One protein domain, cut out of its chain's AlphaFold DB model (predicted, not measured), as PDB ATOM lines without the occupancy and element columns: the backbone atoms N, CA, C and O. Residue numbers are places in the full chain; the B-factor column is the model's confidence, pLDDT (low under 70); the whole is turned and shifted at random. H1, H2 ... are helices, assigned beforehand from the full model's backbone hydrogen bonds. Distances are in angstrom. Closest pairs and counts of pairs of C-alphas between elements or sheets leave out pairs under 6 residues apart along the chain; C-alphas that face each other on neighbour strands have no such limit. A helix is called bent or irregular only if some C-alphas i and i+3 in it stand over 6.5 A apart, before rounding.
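AT A GLANCE: This is residues 59 to 124 of the 131 residues of the protein "Plasmid mobilization relaxosome protein MobC" of Coprococcus sp. AM25-4LB (UniProt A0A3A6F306). The domain is a long, narrow helical hairpin: H1 runs the length of the rod, a tight link turns the backbone round at one end, and H2 folds back beside H1. The two helices are closer together toward the link and spread gently toward the open end, where residues 59 to 69 of H1 and 116 to 123 of H2 stand free. The printed part has 66 residues with two named helices, H1 then H2, and no named strand, and its class is all helix. The whole is only just loose, close to extended, with a radius of gyration of the C-alphas of 15.8 A and spans of 51 by 21 by 10 A.

IN THESE COORDINATES: H1, residues 59 to 90, begins with C-alpha 59 at (460.083, 239.864, 854.049), ends with C-alpha 90 at (485.307, 201.884, 863.239), and is 46.5 A from first to last C-alpha. After four residues, H2, residues 95 to 123, covers 42.2 A and ends with C-alpha 123 at (459.389, 236.957, 867.847). Neither helix is bent.

HOW THE PARTS SIT: H1 and H2 form a helical hairpin and run opposite ways at a shallow tilt of 15 degrees. They touch through residues 77 to 88 of H1 and 97 to 108 of H2 alone; the closest C-alphas, those of Ala 84 and Leu 101, are 6.5 A apart. Their centres are 13.0 A apart. In H1 and H2 every O i to N i+4 pair is within hydrogen-bond range.

THE WHOLE: The two C-alphas farthest apart are those of Thr 59 and Tyr 92, at 51.0 A. The C-alphas of Thr 59 and Gly 124 are 17.8 A apart. Residues 89 to 96 also stand free. The printed part has no cut. Mean pLDDT of the printed part is 71.8, with values under 70 at residues 59 to 64, 84, 87 to 98 and 122 to 124.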
ATOM      1  N   THR A  59     459.991 240.788 852.915       54.56
ATOM      2  CA  THR A  59     460.083 239.864 854.049       54.56
ATOM      3  C   THR A  59     460.517 238.476 853.593       54.56
ATOM      4  O   THR A  59     461.342 237.861 854.266       54.56
ATOM      5  N   ASP A  60     460.078 238.033 852.413       58.06
ATOM      6  CA  ASP A  60     460.351 236.681 851.930       58.06
ATOM      7  C   ASP A  60     461.845 236.476 851.600       58.06
ATOM      8  O   ASP A  60     462.469 235.555 852.104       58.06
ATOM      9  N   GLU A  61     462.528 237.383 850.890       63.78
ATOM     10  CA  GLU A  61     463.952 237.162 850.551       63.78
ATOM     11  C   GLU A  61     464.915 237.129 851.753       63.78
ATOM     12  O   GLU A  61     465.947 236.447 851.703       63.78
ATOM     13  N   LYS A  62     464.643 237.896 852.817       66.56
ATOM     14  CA  LYS A  62     465.468 237.868 854.038       66.56
ATOM     15  C   LYS A  62     465.159 236.611 854.844       66.56
ATOM     16  O   LYS A  62     466.083 235.893 855.211       66.56
ATOM     17  N   PHE A  63     463.876 236.308 855.018       65.31
ATOM     18  CA  PHE A  63     463.407 235.130 855.739       65.31
ATOM     19  C   PHE A  63     463.858 233.824 855.071       65.31
ATOM     20  O   PHE A  63     464.439 232.963 855.720       65.31
ATOM     21  N   GLN A  64     463.725 233.707 853.747       68.75
ATOM     22  CA  GLN A  64     464.199 232.553 852.974       68.75
ATOM     23  C   GLN A  64     465.720 232.374 853.058       68.75
ATOM     24  O   GLN A  64     466.228 231.253 852.998       68.75
ATOM     25  N   ARG A  65     466.477 233.468 853.187       74.81
ATOM     26  CA  ARG A  65     467.937 233.421 853.347       74.81
ATOM     27  C   ARG A  65     468.332 232.949 854.740       74.81
ATOM     28  O   ARG A  65     469.202 232.093 854.848       74.81
ATOM     29  N   GLU A  66     467.667 233.463 855.770       73.62
ATOM     30  CA  GLU A  66     467.846 233.025 857.157       73.62
ATOM     31  C   GLU A  66     467.444 231.549 857.324       73.62
ATOM     32  O   GLU A  66     468.195 230.776 857.914       73.62
ATOM     33  N   LEU A  67     466.344 231.111 856.699       75.19
ATOM     34  CA  LEU A  67     465.936 229.703 856.643       75.19
ATOM     35  C   LEU A  67     466.971 228.816 855.946       75.19
ATOM     36  O   LEU A  67     467.299 227.741 856.446       75.19
ATOM     37  N   LYS A  68     467.514 229.249 854.803       75.56
ATOM     38  CA  LYS A  68     468.578 228.506 854.106       75.56
ATOM     39  C   LYS A  68     469.834 228.370 854.960       75.56
ATOM     40  O   LYS A  68     470.425 227.290 854.979       75.56
ATOM     41  N   GLU A  69     470.221 229.427 855.667       80.44
ATOM     42  CA  GLU A  69     471.371 229.395 856.569       80.44
ATOM     43  C   GLU A  69     471.118 228.442 857.745       80.44
ATOM     44  O   GLU A  69     471.960 227.598 858.046       80.44
ATOM     45  N   LEU A  70     469.921 228.476 858.339       76.94
ATOM     46  CA  LEU A  70     469.534 227.555 859.408       76.94
ATOM     47  C   LEU A  70     469.587 226.088 858.950       76.94
ATOM     48  O   LEU A  70     470.202 225.248 859.609       76.94
ATOM     49  N   VAL A  71     469.005 225.775 857.787       75.56
ATOM     50  CA  VAL A  71     469.047 224.426 857.192       75.56
ATOM     51  C   VAL A  71     470.490 223.973 856.948       75.56
ATOM     52  O   VAL A  71     470.828 222.804 857.161       75.56
ATOM     53  N   TYR A  72     471.361 224.887 856.525       80.44
ATOM     54  CA  TYR A  72     472.773 224.596 856.306       80.44
ATOM     55  C   TYR A  72     473.514 224.256 857.608       80.44
ATOM     56  O   TYR A  72     474.256 223.269 857.641       80.44
ATOM     57  N   GLN A  73     473.277 224.999 858.693       77.69
ATOM     58  CA  GLN A  73     473.882 224.701 859.996       77.69
ATOM     59  C   GLN A  73     473.385 223.362 860.560       77.69
ATOM     60  O   GLN A  73     474.193 222.546 861.004       77.69
ATOM     61  N   ILE A  74     472.086 223.061 860.433       78.62
ATOM     62  CA  ILE A  74     471.524 221.754 860.821       78.62
ATOM     63  C   ILE A  74     472.195 220.619 860.036       78.62
ATOM     64  O   ILE A  74     472.572 219.592 860.608       78.62
ATOM     65  N   ARG A  75     472.414 220.803 858.728       77.75
ATOM     66  CA  ARG A  75     473.124 219.816 857.904       77.75
ATOM     67  C   ARG A  75     474.558 219.593 858.394       77.75
ATOM     68  O   ARG A  75     474.984 218.441 858.445       77.75
ATOM     69  N   LYS A  76     475.298 220.644 858.766       79.56
ATOM     70  CA  LYS A  76     476.652 220.501 859.336       79.56
ATOM     71  C   LYS A  76     476.648 219.698 860.634       79.56
ATOM     72  O   LYS A  76     477.480 218.807 860.782       79.56
ATOM     73  N   ILE A  77     475.690 219.959 861.524       77.12
ATOM     74  CA  ILE A  77     475.522 219.194 862.768       77.12
ATOM     75  C   ILE A  77     475.297 217.712 862.444       77.12
ATOM     76  O   ILE A  77     476.000 216.854 862.974       77.12
ATOM     77  N   GLY A  78     474.390 217.404 861.512       77.75
ATOM     78  CA  GLY A  78     474.133 216.025 861.084       77.75
ATOM     79  C   GLY A  78     475.366 215.327 860.496       77.75
ATOM     80  O   GLY A  78     475.602 214.151 860.772       77.75
ATOM     81  N   VAL A  79     476.194 216.046 859.728       80.25
ATOM     82  CA  VAL A  79     477.462 215.517 859.201       80.25
ATOM     83  C   VAL A  79     478.458 215.233 860.328       80.25
ATOM     84  O   VAL A  79     479.042 214.150 860.334       80.25
ATOM     85  N   ASN A  80     478.615 216.144 861.292       78.75
ATOM     86  CA  ASN A  80     479.511 215.958 862.439       78.75
ATOM     87  C   ASN A  80     479.083 214.764 863.306       78.75
ATOM     88  O   ASN A  80     479.919 213.935 863.660       78.75
ATOM     89  N   ILE A  81     477.779 214.622 863.573       74.06
ATOM     90  CA  ILE A  81     477.217 213.468 864.292       74.06
ATOM     91  C   ILE A  81     477.538 212.174 863.541       74.06
ATOM     92  O   ILE A  81     478.087 211.242 864.120       74.06
ATOM     93  N   ASN A  82     477.260 212.123 862.237       80.19
ATOM     94  CA  ASN A  82     477.496 210.926 861.431       80.19
ATOM     95  C   ASN A  82     478.988 210.549 861.362       80.19
ATOM     96  O   ASN A  82     479.332 209.367 861.362       80.19
ATOM     97  N   GLN A  83     479.884 211.538 861.319       75.25
ATOM     98  CA  GLN A  83     481.328 211.311 861.386       75.25
ATOM     99  C   GLN A  83     481.742 210.726 862.737       75.25
ATOM    100  O   GLN A  83     482.456 209.727 862.758       75.25
ATOM    101  N   ALA A  84     481.248 211.281 863.845       69.00
ATOM    102  CA  ALA A  84     481.550 210.761 865.172       69.00
ATOM    103  C   ALA A  84     480.976 209.352 865.389       69.00
ATOM    104  O   ALA A  84     481.660 208.479 865.915       69.00
ATOM    105  N   THR A  85     479.760 209.074 864.909       70.25
ATOM    106  CA  THR A  85     479.175 207.723 864.939       70.25
ATOM    107  C   THR A  85     479.992 206.737 864.107       70.25
ATOM    108  O   THR A  85     480.231 205.615 864.547       70.25
ATOM    109  N   LYS A  86     480.471 207.138 862.921       70.94
ATOM    110  CA  LYS A  86     481.382 206.305 862.126       70.94
ATOM    111  C   LYS A  86     482.695 206.059 862.857       70.94
ATOM    112  O   LYS A  86     483.107 204.910 862.924       70.94
ATOM    113  N   GLN A  87     483.321 207.080 863.436       65.50
ATOM    114  CA  GLN A  87     484.548 206.914 864.224       65.50
ATOM    115  C   GLN A  87     484.341 205.927 865.382       65.50
ATOM    116  O   GLN A  87     485.098 204.969 865.501       65.50
ATOM    117  N   LEU A  88     483.249 206.067 866.141       63.53
ATOM    118  CA  LEU A  88     482.882 205.129 867.208       63.53
ATOM    119  C   LEU A  88     482.645 203.693 866.718       63.53
ATOM    120  O   LEU A  88     482.944 202.747 867.438       63.53
ATOM    121  N   ASN A  89     482.096 203.526 865.515       67.06
ATOM    122  CA  ASN A  89     481.834 202.210 864.932       67.06
ATOM    123  C   ASN A  89     483.070 201.577 864.270       67.06
ATOM    124  O   ASN A  89     483.042 200.380 863.991       67.06
ATOM    125  N   THR A  90     484.125 202.352 863.990       64.56
ATOM    126  CA  THR A  90     485.307 201.884 863.239       64.56
ATOM    127  C   THR A  90     486.552 201.719 864.122       64.56
ATOM    128  O   THR A  90     487.414 200.910 863.791       64.56
ATOM    129  N   GLU A  91     486.653 202.424 865.255       54.69
ATOM    130  CA  GLU A  91     487.813 202.364 866.156       54.69
ATOM    131  C   GLU A  91     487.482 201.684 867.494       54.69
ATOM    132  O   GLU A  91     486.502 202.010 868.165       54.69
ATOM    133  N   TYR A  92     488.342 200.747 867.912       53.97
ATOM    134  CA  TYR A  92     488.389 200.238 869.284       53.97
ATOM    135  C   TYR A  92     488.362 201.424 870.263       53.97
ATOM    136  O   TYR A  92     489.249 202.275 870.231       53.97
ATOM    137  N   ARG A  93     487.323 201.481 871.109       59.12
ATOM    138  CA  ARG A  93     487.036 202.577 872.051       59.12
ATOM    139  C   ARG A  93     488.297 203.101 872.746       59.12
ATOM    140  O   ARG A  93     488.834 202.440 873.632       59.12
ATOM    141  N   THR A  94     488.692 204.331 872.434       66.12
ATOM    142  CA  THR A  94     489.539 205.141 873.314       66.12
ATOM    143  C   THR A  94     488.659 206.144 874.054       66.12
ATOM    144  O   THR A  94     487.767 206.756 873.464       66.12
ATOM    145  N   MET A  95     488.892 206.304 875.362       62.97
ATOM    146  CA  MET A  95     488.206 207.279 876.230       62.97
ATOM    147  C   MET A  95     488.194 208.685 875.603       62.97
ATOM    148  O   MET A  95     487.220 209.419 875.711       62.97
ATOM    149  N   GLU A  96     489.248 209.028 874.859       67.81
ATOM    150  CA  GLU A  96     489.355 210.293 874.137       67.81
ATOM    151  C   GLU A  96     488.310 210.484 873.032       67.81
ATOM    152  O   GLU A  96     487.826 211.597 872.852       67.81
ATOM    153  N   ALA A  97     487.955 209.443 872.272       66.19
ATOM    154  CA  ALA A  97     486.954 209.570 871.213       66.19
ATOM    155  C   ALA A  97     485.554 209.822 871.796       66.19
ATOM    156  O   ALA A  97     484.788 210.612 871.246       66.19
ATOM    157  N   ALA A  98     485.252 209.200 872.942       68.81
ATOM    158  CA  ALA A  98     484.028 209.455 873.693       68.81
ATOM    159  C   ALA A  98     484.004 210.884 874.262       68.81
ATOM    160  O   ALA A  98     483.023 211.593 874.056       68.81
ATOM    161  N   ASN A  99     485.109 211.335 874.868       72.88
ATOM    162  CA  ASN A  99     485.229 212.694 875.403       72.88
ATOM    163  C   ASN A  99     485.088 213.761 874.303       72.88
ATOM    164  O   ASN A  99     484.361 214.733 874.478       72.88
ATOM    165  N   ARG A 100     485.710 213.561 873.129       71.50
ATOM    166  CA  ARG A 100     485.578 214.481 871.982       71.50
ATOM    167  C   ARG A 100     484.142 214.566 871.463       71.50
ATOM    168  O   ARG A 100     483.686 215.644 871.081       71.50
ATOM    169  N   LEU A 101     483.422 213.443 871.437       71.38
ATOM    170  CA  LEU A 101     482.006 213.446 871.073       71.38
ATOM    171  C   LEU A 101     481.177 214.202 872.117       71.38
ATOM    172  O   LEU A 101     480.356 215.033 871.734       71.38
ATOM    173  N   GLU A 102     481.402 213.955 873.405       76.06
ATOM    174  CA  GLU A 102     480.695 214.627 874.500       76.06
ATOM    175  C   GLU A 102     480.895 216.151 874.457       76.06
ATOM    176  O   GLU A 102     479.915 216.897 874.465       76.06
ATOM    177  N   GLU A 103     482.133 216.615 874.265       78.31
ATOM    178  CA  GLU A 103     482.444 218.036 874.065       78.31
ATOM    179  C   GLU A 103     481.721 218.619 872.843       78.31
ATOM    180  O   GLU A 103     481.132 219.699 872.917       78.31
ATOM    181  N   SER A 104     481.710 217.895 871.718       72.06
ATOM    182  CA  SER A 104     481.018 218.355 870.508       72.06
ATOM    183  C   SER A 104     479.498 218.452 870.698       72.06
ATOM    184  O   SER A 104     478.867 219.362 870.161       72.06
ATOM    185  N   MET A 105     478.909 217.544 871.482       74.50
ATOM    186  CA  MET A 105     477.476 217.529 871.778       74.50
ATOM    187  C   MET A 105     477.082 218.654 872.730       74.50
ATOM    188  O   MET A 105     476.054 219.298 872.505       74.50
ATOM    189  N   GLU A 106     477.901 218.949 873.739       80.69
ATOM    190  CA  GLU A 106     477.669 220.115 874.596       80.69
ATOM    191  C   GLU A 106     477.781 221.427 873.812       80.69
ATOM    192  O   GLU A 106     476.946 222.318 873.969       80.69
ATOM    193  N   LEU A 107     478.717 221.524 872.865       78.06
ATOM    194  CA  LEU A 107     478.837 222.711 872.018       78.06
ATOM    195  C   LEU A 107     477.591 222.925 871.139       78.06
ATOM    196  O   LEU A 107     477.081 224.041 871.035       78.06
ATOM    197  N   VAL A 108     477.049 221.847 870.560       77.19
ATOM    198  CA  VAL A 108     475.788 221.881 869.797       77.19
ATOM    199  C   VAL A 108     474.613 222.303 870.683       77.19
ATOM    200  O   VAL A 108     473.769 223.096 870.263       77.19
ATOM    201  N   LYS A 109     474.553 221.807 871.920       79.00
ATOM    202  CA  LYS A 109     473.492 222.129 872.881       79.00
ATOM    203  C   LYS A 109     473.518 223.602 873.295       79.00
ATOM    204  O   LYS A 109     472.455 224.222 873.359       79.00
ATOM    205  N   ILE A 110     474.705 224.172 873.510       82.00
ATOM    206  CA  ILE A 110     474.887 225.606 873.779       82.00
ATOM    207  C   ILE A 110     474.406 226.436 872.584       82.00
ATOM    208  O   ILE A 110     473.558 227.310 872.758       82.00
ATOM    209  N   GLN A 111     474.854 226.110 871.369       76.44
ATOM    210  CA  GLN A 111     474.454 226.837 870.156       76.44
ATOM    211  C   GLN A 111     472.939 226.784 869.913       76.44
ATOM    212  O   GLN A 111     472.321 227.794 869.583       76.44
ATOM    213  N   LEU A 112     472.306 225.626 870.128       76.88
ATOM    214  CA  LEU A 112     470.849 225.494 870.041       76.88
ATOM    215  C   LEU A 112     470.128 226.337 871.098       76.88
ATOM    216  O   LEU A 112     469.072 226.909 870.817       76.88
ATOM    217  N   HIS A 113     470.683 226.425 872.307       78.19
ATOM    218  CA  HIS A 113     470.117 227.262 873.355       78.19
ATOM    219  C   HIS A 113     470.187 228.746 872.986       78.19
ATOM    220  O   HIS A 113     469.182 229.441 873.125       78.19
ATOM    221  N   GLU A 114     471.326 229.219 872.481       79.19
ATOM    222  CA  GLU A 114     471.517 230.604 872.035       79.19
ATOM    223  C   GLU A 114     470.542 230.972 870.915       79.19
ATOM    224  O   GLU A 114     469.807 231.952 871.045       79.19
ATOM    225  N   ILE A 115     470.432 230.123 869.885       76.69
ATOM    226  CA  ILE A 115     469.470 230.308 868.789       76.69
ATOM    227  C   ILE A 115     468.040 230.398 869.340       76.69
ATOM    228  O   ILE A 115     467.278 231.285 868.957       76.69
ATOM    229  N   ARG A 116     467.663 229.520 870.280       75.31
ATOM    230  CA  ARG A 116     466.331 229.546 870.904       75.31
ATOM    231  C   ARG A 116     466.071 230.850 871.666       75.31
ATOM    232  O   ARG A 116     464.960 231.375 871.598       75.31
ATOM    233  N   GLN A 117     467.056 231.362 872.406       75.94
ATOM    234  CA  GLN A 117     466.922 232.630 873.136       75.94
ATOM    235  C   GLN A 117     466.795 233.818 872.180       75.94
ATOM    236  O   GLN A 117     465.976 234.712 872.398       75.94
ATOM    237  N   GLU A 118     467.573 233.816 871.102       73.62
ATOM    238  CA  GLU A 118     467.550 234.881 870.107       73.62
ATOM    239  C   GLU A 118     466.226 234.906 869.330       73.62
ATOM    240  O   GLU A 118     465.641 235.976 869.149       73.62
ATOM    241  N   LEU A 119     465.677 233.732 868.997       70.12
ATOM    242  CA  LEU A 119     464.337 233.599 868.420       70.12
ATOM    243  C   LEU A 119     463.239 234.091 869.378       70.12
ATOM    244  O   LEU A 119     462.394 234.885 868.964       70.12
ATOM    245  N   LYS A 120     463.283 233.709 870.664       72.62
ATOM    246  CA  LYS A 120     462.346 234.216 871.690       72.62
ATOM    247  C   LYS A 120     462.388 235.741 871.811       72.62
ATOM    248  O   LYS A 120     461.352 236.374 871.985       72.62
ATOM    249  N   LYS A 121     463.578 236.340 871.708       71.94
ATOM    250  CA  LYS A 121     463.763 237.795 871.786       71.94
ATOM    251  C   LYS A 121     463.219 238.527 870.556       71.94
ATOM    252  O   LYS A 121     462.727 239.642 870.700       71.94
ATOM    253  N   GLN A 122     463.331 237.933 869.366       63.22
ATOM    254  CA  GLN A 122     462.881 238.557 868.116       63.22
ATOM    255  C   GLN A 122     461.376 238.415 867.868       63.22
ATOM    256  O   GLN A 122     460.765 239.366 867.385       63.22
ATOM    257  N   TYR A 123     460.782 237.266 868.198       64.50
ATOM    258  CA  TYR A 123     459.389 236.957 867.847       64.50
ATOM    259  C   TYR A 123     458.433 236.929 869.050       64.50
ATOM    260  O   TYR A 123     457.224 236.875 868.865       64.50
ATOM    261  N   GLY A 124     458.951 237.054 870.277       56.41
ATOM    262  CA  GLY A 124     458.150 236.961 871.496       56.41
ATOM    263  C   GLY A 124     457.739 235.524 871.824       56.41
ATOM    264  O   GLY A 124     457.795 234.621 870.991       56.41
TER     265      GLY A 124